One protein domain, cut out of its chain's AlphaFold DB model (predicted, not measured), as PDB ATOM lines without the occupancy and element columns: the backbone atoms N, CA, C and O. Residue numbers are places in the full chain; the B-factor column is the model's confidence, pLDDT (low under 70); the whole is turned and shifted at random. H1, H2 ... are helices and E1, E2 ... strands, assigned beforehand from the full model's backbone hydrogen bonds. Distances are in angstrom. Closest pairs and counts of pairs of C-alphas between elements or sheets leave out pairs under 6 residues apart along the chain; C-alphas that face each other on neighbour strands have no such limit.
ATOM      1  N   GLN A 125     -20.011  36.264  -4.857       94.88
ATOM      2  CA  GLN A 125     -18.736  36.469  -4.144       94.88
ATOM      3  C   GLN A 125     -18.780  36.079  -2.663       94.88
ATOM      4  O   GLN A 125     -17.724  35.869  -2.056       94.88
ATOM      5  N   GLY A 126     -19.986  35.997  -2.096       94.50
ATOM      6  CA  GLY A 126     -20.184  35.711  -0.683       94.50
ATOM      7  C   GLY A 126     -20.057  34.230  -0.332       94.50
ATOM      8  O   GLY A 126     -20.119  33.368  -1.209       94.50
ATOM      9  N   ALA A 127     -19.891  33.944   0.957       95.25
ATOM     10  CA  ALA A 127     -19.826  32.587   1.492       95.25
ATOM     11  C   ALA A 127     -20.648  32.454   2.780       95.25
ATOM     12  O   ALA A 127     -20.765  33.404   3.553       95.25
ATOM     13  N   ILE A 128     -21.187  31.259   3.013       93.94
ATOM     14  CA  ILE A 128     -21.808  30.874   4.282       93.94
ATOM     15  C   ILE A 128     -20.931  29.788   4.900       93.94
ATOM     16  O   ILE A 128     -20.643  28.785   4.248       93.94
ATOM     17  N   ILE A 129     -20.505  29.992   6.141       93.56
ATOM     18  CA  ILE A 129     -19.634  29.073   6.885       93.56
ATOM     19  C   ILE A 129     -20.219  28.775   8.264       93.56
ATOM     20  O   ILE A 129     -21.168  29.424   8.690       93.56
ATOM     21  N   VAL A 130     -19.649  27.814   8.985       90.56
ATOM     22  CA  VAL A 130     -20.007  27.556  10.387       90.56
ATOM     23  C   VAL A 130     -19.115  28.397  11.307       90.56
ATOM     24  O   VAL A 130     -17.944  28.626  11.002       90.56
ATOM     25  N   GLU A 131     -19.667  28.880  12.419       88.06
ATOM     26  CA  GLU A 131     -18.902  29.523  13.497       88.06
ATOM     27  C   GLU A 131     -17.741  28.611  13.953       88.06
ATOM     28  O   GLU A 131     -17.863  27.387  13.947       88.06
ATOM     29  N   ASP A 132     -16.597  29.211  14.296       88.00
ATOM     30  CA  ASP A 132     -15.353  28.521  14.690       88.00
ATOM     31  C   ASP A 132     -14.739  27.566  13.644       88.00
ATOM     32  O   ASP A 132     -13.834  26.793  13.958       88.00
ATOM     33  N   ALA A 133     -15.186  27.613  12.384       92.88
ATOM     34  CA  ALA A 133     -14.599  26.793  11.332       92.88
ATOM     35  C   ALA A 133     -13.153  27.203  10.984       92.88
ATOM     36  O   ALA A 133     -12.756  28.369  11.069       92.88
ATOM     37  N   TYR A 134     -12.382  26.225  10.505       94.19
ATOM     38  CA  TYR A 134     -11.036  26.412   9.971       94.19
ATOM     39  C   TYR A 134     -10.952  25.823   8.562       94.19
ATOM     40  O   TYR A 134     -11.049  24.609   8.373       94.19
ATOM     41  N   HIS A 135     -10.753  26.685   7.567       95.19
ATOM     42  CA  HIS A 135     -10.661  26.310   6.154       95.19
ATOM     43  C   HIS A 135      -9.267  26.553   5.559       95.19
ATOM     44  O   HIS A 135      -8.982  26.100   4.450       95.19
ATOM     45  N   GLY A 136      -8.368  27.214   6.288       94.38
ATOM     46  CA  GLY A 136      -6.991  27.429   5.868       94.38
ATOM     47  C   GLY A 136      -6.475  28.824   6.191       94.38
ATOM     48  O   GLY A 136      -7.110  29.602   6.896       94.38
ATOM     49  N   ILE A 137      -5.287  29.129   5.677       94.06
ATOM     50  CA  ILE A 137      -4.548  30.357   6.022       94.06
ATOM     51  C   ILE A 137      -4.170  31.218   4.813       94.06
ATOM     52  O   ILE A 137      -3.548  32.264   4.980       94.06
ATOM     53  N   THR A 138      -4.503  30.777   3.601       95.62
ATOM     54  CA  THR A 138      -4.275  31.523   2.356       95.62
ATOM     55  C   THR A 138      -5.157  32.768   2.301       95.62
ATOM     56  O   THR A 138      -6.225  32.821   2.909       95.62
ATOM     57  N   ASP A 139      -4.726  33.789   1.558       92.38
ATOM     58  CA  ASP A 139      -5.399  35.092   1.557       92.38
ATOM     59  C   ASP A 139      -6.867  35.042   1.123       92.38
ATOM     60  O   ASP A 139      -7.673  35.807   1.644       92.38
ATOM     61  N   ILE A 140      -7.223  34.143   0.205       91.31
ATOM     62  CA  ILE A 140      -8.597  34.009  -0.291       91.31
ATOM     63  C   ILE A 140      -9.495  33.186   0.651       91.31
ATOM     64  O   ILE A 140     -10.711  33.372   0.625       91.31
ATOM     65  N   ILE A 141      -8.924  32.312   1.494       94.88
ATOM     66  CA  ILE A 141      -9.686  31.432   2.396       94.88
ATOM     67  C   ILE A 141      -9.647  31.854   3.866       94.88
ATOM     68  O   ILE A 141     -10.496  31.424   4.647       94.88
ATOM     69  N   LYS A 142      -8.690  32.695   4.274       92.31
ATOM     70  CA  LYS A 142      -8.557  33.154   5.670       92.31
ATOM     71  C   LYS A 142      -9.805  33.886   6.169       92.31
ATOM     72  O   LYS A 142     -10.100  33.867   7.360       92.31
ATOM     73  N   ASP A 143     -10.549  34.513   5.262       92.56
ATOM     74  CA  ASP A 143     -11.822  35.175   5.560       92.56
ATOM     75  C   ASP A 143     -12.950  34.179   5.831       92.56
ATOM     76  O   ASP A 143     -13.888  34.493   6.558       92.56
ATOM     77  N   LEU A 144     -12.814  32.953   5.324       94.38
ATOM     78  CA  LEU A 144     -13.711  31.838   5.593       94.38
ATOM     79  C   LEU A 144     -13.254  31.008   6.804       94.38
ATOM     80  O   LEU A 144     -13.897  30.016   7.106       94.38
ATOM     81  N   SER A 145     -12.176  31.385   7.504       94.31
ATOM     82  CA  SER A 145     -11.638  30.668   8.676       94.31
ATOM     83  C   SER A 145     -11.787  31.507   9.955       94.31
ATOM     84  O   SER A 145     -10.822  32.144  10.385       94.31
ATOM     85  N   PRO A 146     -12.995  31.579  10.542       90.19
ATOM     86  CA  PRO A 146     -13.307  32.453  11.668       90.19
ATOM     87  C   PRO A 146     -12.735  31.972  13.002       90.19
ATOM     88  O   PRO A 146     -12.847  32.712  13.975       90.19
ATOM     89  N   GLU A 147     -12.143  30.774  13.079       86.94
ATOM     90  CA  GLU A 147     -11.514  30.264  14.304       86.94
ATOM     91  C   GLU A 147     -10.616  31.332  14.958       86.94
ATOM     92  O   GLU A 147      -9.610  31.777  14.400       86.94
ATOM     93  N   GLY A 148     -11.000  31.769  16.162       74.12
ATOM     94  CA  GLY A 148     -10.253  32.765  16.931       74.12
ATOM     95  C   GLY A 148     -10.315  34.204  16.398       74.12
ATOM     96  O   GLY A 148      -9.598  35.060  16.927       74.12
ATOM     97  N   ARG A 149     -11.152  34.503  15.395       79.50
ATOM     98  CA  ARG A 149     -11.408  35.865  14.891       79.50
ATOM     99  C   ARG A 149     -12.590  36.509  15.615       79.50
ATOM    100  O   ARG A 149     -13.579  35.857  15.927       79.50
ATOM    101  N   GLN A 150     -12.487  37.816  15.854       74.12
ATOM    102  CA  GLN A 150     -13.589  38.619  16.404       74.12
ATOM    103  C   GLN A 150     -14.405  39.308  15.302       74.12
ATOM    104  O   GLN A 150     -15.579  39.608  15.501       74.12
ATOM    105  N   ASP A 151     -13.793  39.552  14.143       86.00
ATOM    106  CA  ASP A 151     -14.371  40.236  12.994       86.00
ATOM    107  C   ASP A 151     -14.670  39.251  11.853       86.00
ATOM    108  O   ASP A 151     -13.782  38.554  11.356       86.00
ATOM    109  N   ILE A 152     -15.933  39.219  11.417       89.69
ATOM    110  CA  ILE A 152     -16.362  38.481  10.226       89.69
ATOM    111  C   ILE A 152     -16.467  39.469   9.053       89.69
ATOM    112  O   ILE A 152     -17.181  40.470   9.171       89.69
ATOM    113  N   PRO A 153     -15.774  39.228   7.925       91.88
ATOM    114  CA  PRO A 153     -15.874  40.075   6.739       91.88
ATOM    115  C   PRO A 153     -17.309  40.174   6.211       91.88
ATOM    116  O   PRO A 153     -18.046  39.196   6.215       91.88
ATOM    117  N   SER A 154     -17.692  41.329   5.660       93.94
ATOM    118  CA  SER A 154     -19.072  41.602   5.210       93.94
ATOM    119  C   SER A 154     -19.593  40.684   4.097       93.94
ATOM    120  O   SER A 154     -20.798  40.612   3.873       93.94
ATOM    121  N   HIS A 155     -18.701  39.992   3.388       93.69
ATOM    122  CA  HIS A 155     -19.050  39.024   2.350       93.69
ATOM    123  C   HIS A 155     -19.184  37.587   2.889       93.69
ATOM    124  O   HIS A 155     -19.398  36.660   2.110       93.69
ATOM    125  N   VAL A 156     -19.048  37.381   4.200       94.50
ATOM    126  CA  VAL A 156     -19.147  36.075   4.854       94.50
ATOM    127  C   VAL A 156     -20.277  36.114   5.878       94.50
ATOM    128  O   VAL A 156     -20.342  37.006   6.719       94.50
ATOM    129  N   ALA A 157     -21.168  35.129   5.819       92.69
ATOM    130  CA  ALA A 157     -22.188  34.892   6.833       92.69
ATOM    131  C   ALA A 157     -21.859  33.617   7.618       92.69
ATOM    132  O   ALA A 157     -21.303  32.665   7.067       92.69
ATOM    133  N   THR A 158     -22.215  33.586   8.902       90.00
ATOM    134  CA  THR A 158     -21.943  32.445   9.780       90.00
ATOM    135  C   THR A 158     -23.228  31.765  10.253       90.00
ATOM    136  O   THR A 158     -24.206  32.407  10.648       90.00
ATOM    137  N   LEU A 159     -23.206  30.435  10.237       87.69
ATOM    138  CA  LEU A 159     -24.185  29.554  10.859       87.69
ATOM    139  C   LEU A 159     -23.676  29.136  12.234       87.69
ATOM    140  O   LEU A 159     -22.503  28.791  12.385       87.69
ATOM    141  N   THR A 160     -24.563  29.105  13.222       84.69
ATOM    142  CA  THR A 160     -24.208  28.613  14.552       84.69
ATOM    143  C   THR A 160     -23.841  27.136  14.499       84.69
ATOM    144  O   THR A 160     -24.552  26.321  13.903       84.69
ATOM    145  N   ALA A 161     -22.719  26.784  15.128       84.88
ATOM    146  CA  ALA A 161     -22.272  25.403  15.194       84.88
ATOM    147  C   ALA A 161     -23.331  24.533  15.906       84.88
ATOM    148  O   ALA A 161     -23.773  24.872  17.011       84.88
ATOM    149  N   PRO A 162     -23.755  23.401  15.313       83.69
ATOM    150  CA  PRO A 162     -24.779  22.560  15.916       83.69
ATOM    151  C   PRO A 162     -24.250  21.933  17.210       83.69
ATOM    152  O   PRO A 162     -23.388  21.058  17.192       83.69
ATOM    153  N   CYS A 163     -24.798  22.359  18.350       85.25
ATOM    154  CA  CYS A 163     -24.403  21.871  19.667       85.25
ATOM    155  C   CYS A 163     -25.603  21.252  20.392       85.25
ATOM    156  O   CYS A 163     -26.469  21.947  20.924       85.25
ATOM    157  N   SER A 164     -25.653  19.918  20.431       86.62
ATOM    158  CA  SER A 164     -26.724  19.156  21.095       86.62
ATOM    159  C   SER A 164     -26.614  19.130  22.624       86.62
ATOM    160  O   SER A 164     -27.575  18.756  23.295       86.62
ATOM    161  N   TYR A 165     -25.463  19.530  23.177       87.81
ATOM    162  CA  TYR A 165     -25.183  19.472  24.613       87.81
ATOM    163  C   TYR A 165     -25.323  20.823  25.328       87.81
ATOM    164  O   TYR A 165     -25.917  20.889  26.399       87.81
ATOM    165  N   ARG A 166     -24.783  21.905  24.750       87.25
ATOM    166  CA  ARG A 166     -24.792  23.267  25.329       87.25
ATOM    167  C   ARG A 166     -25.326  24.343  24.378       87.25
ATOM    168  O   ARG A 166     -25.224  25.524  24.690       87.25
ATOM    169  N   GLY A 167     -25.846  23.956  23.214       84.50
ATOM    170  CA  GLY A 167     -26.452  24.897  22.278       84.50
ATOM    171  C   GLY A 167     -27.862  25.316  22.705       84.50
ATOM    172  O   GLY A 167     -28.454  24.681  23.582       84.50
ATOM    173  N   PRO A 168     -28.445  26.334  22.053       84.25
ATOM    174  CA  PRO A 168     -29.803  26.817  22.335       84.25
ATOM    175  C   PRO A 168     -30.891  25.734  22.277       84.25
ATOM    176  O   PRO A 168     -31.913  25.831  22.952       84.25
ATOM    177  N   HIS A 169     -30.663  24.682  21.486       86.44
ATOM    178  CA  HIS A 169     -31.582  23.554  21.316       86.44
ATOM    179  C   HIS A 169     -31.097  22.263  21.994       86.44
ATOM    180  O   HIS A 169     -31.501  21.168  21.593       86.44
ATOM    181  N   ALA A 170     -30.210  22.362  22.989       87.56
ATOM    182  CA  ALA A 170     -29.682  21.203  23.700       87.56
ATOM    183  C   ALA A 170     -30.793  20.334  24.317       87.56
ATOM    184  O   ALA A 170     -31.791  20.839  24.828       87.56
ATOM    185  N   GLY A 171     -30.624  19.010  24.248       85.62
ATOM    186  CA  GLY A 171     -31.587  18.035  24.781       85.62
ATOM    187  C   GLY A 171     -32.898  17.889  23.992       85.62
ATOM    188  O   GLY A 171     -33.707  17.027  24.326       85.62
ATOM    189  N   MET A 172     -33.120  18.680  22.937       88.00
ATOM    190  CA  MET A 172     -34.284  18.518  22.065       88.00
ATOM    191  C   MET A 172     -34.068  17.393  21.050       88.00
ATOM    192  O   MET A 172     -32.970  17.217  20.517       88.00
ATOM    193  N   GLN A 173     -35.146  16.691  20.692       84.06
ATOM    194  CA  GLN A 173     -35.152  15.858  19.491       84.06
ATOM    195  C   GLN A 173     -34.847  16.747  18.274       84.06
ATOM    196  O   GLN A 173     -35.388  17.852  18.156       84.06
ATOM    197  N   ASN A 174     -33.936  16.284  17.417       83.56
ATOM    198  CA  ASN A 174     -33.431  17.012  16.250       83.56
ATOM    199  C   ASN A 174     -32.726  18.342  16.583       83.56
ATOM    200  O   ASN A 174     -32.789  19.307  15.820       83.56
ATOM    201  N   SER A 175     -32.020  18.410  17.718       81.50
ATOM    202  CA  SER A 175     -31.276  19.608  18.132       81.50
ATOM    203  C   SER A 175     -30.359  20.162  17.033       81.50
ATOM    204  O   SER A 175     -30.236  21.373  16.899       81.50
ATOM    205  N   ALA A 176     -29.716  19.302  16.235       75.56
ATOM    206  CA  ALA A 176     -28.815  19.726  15.161       75.56
ATOM    207  C   ALA A 176     -29.541  20.532  14.068       75.56
ATOM    208  O   ALA A 176     -29.094  21.621  13.723       75.56
ATOM    209  N   GLU A 177     -30.688  20.049  13.589       80.56
ATOM    210  CA  GLU A 177     -31.498  20.719  12.560       80.56
ATOM    211  C   GLU A 177     -32.027  22.068  13.055       80.56
ATOM    212  O   GLU A 177     -31.952  23.071  12.348       80.56
ATOM    213  N   LYS A 178     -32.496  22.120  14.307       76.94
ATOM    214  CA  LYS A 178     -32.996  23.366  14.907       76.94
ATOM    215  C   LYS A 178     -31.909  24.434  15.031       76.94
ATOM    216  O   LYS A 178     -32.193  25.590  14.749       76.94
ATOM    217  N   ASN A 179     -30.674  24.043  15.372       73.44
ATOM    218  CA  ASN A 179     -29.533  24.970  15.425       73.44
ATOM    219  C   ASN A 179     -29.188  25.571  14.050       73.44
ATOM    220  O   ASN A 179     -28.674  26.682  13.991       73.44
ATOM    221  N   ILE A 180     -29.470  24.861  12.953       71.44
ATOM    222  CA  ILE A 180     -29.220  25.356  11.590       71.44
ATOM    223  C   ILE A 180     -30.323  26.334  11.152       71.44
ATOM    224  O   ILE A 180     -30.044  27.316  10.473       71.44
ATOM    225  N   LEU A 181     -31.577  26.082  11.545       68.81
ATOM    226  CA  LEU A 181     -32.752  26.823  11.066       68.81
ATOM    227  C   LEU A 181     -33.115  28.066  11.901       68.81
ATOM    228  O   LEU A 181     -33.960  28.850  11.476       68.81
ATOM    229  N   SER A 182     -32.511  28.269  13.075       62.72
ATOM    230  CA  SER A 182     -32.913  29.298  14.051       62.72
ATOM    231  C   SER A 182     -32.421  30.728  13.766       62.72
ATOM    232  O   SER A 182     -32.584  31.593  14.624       62.72
TER     233      SER A 182
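This is residues 125 to 182 of the 184 residues of an uncharacterized protein of Gammaproteobacteria bacterium (UniProt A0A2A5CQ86). This elongated model has little regular structure: two short parallel strands, E1 and E2, side by side, with the long loop of residues 131 to 155 towards one end and the link of residues 160 to 174 and short helix H1 towards the other. The printed part has 58 residues, 15 of them in named elements, in the order E1, E2, H1, a mixed class. It is loose, with a radius of gyration of the C-alphas of 13.0 A and spans of 40 by 21 by 16 A.

E1, residues 127 to 130, and E2, residues 156 to 159, are parallel neighbours at 33 degrees. N 159 and O 129, 2.8 A apart, are within hydrogen-bond range. The closest C-alphas of E2 and H1, residues 175 to 181, are those of Leu 159 and Ile 180, 6.6 A apart. E1 and H1 are apart. In H1 every O i to N i+4 pair is within hydrogen-bond range.

E1, E2 and H1 each measure 10.2 A. E1 begins at C-alpha 127 (-19.826, 32.587, 1.492); H1 ends at C-alpha 181 (-32.752, 26.823, 11.066).

The C-alphas farthest apart, of Asp 139 and Gln 173, are 39.7 A apart. Both links are long, and the printed part has no cut. Residues 181 to 182 have pLDDT under 70.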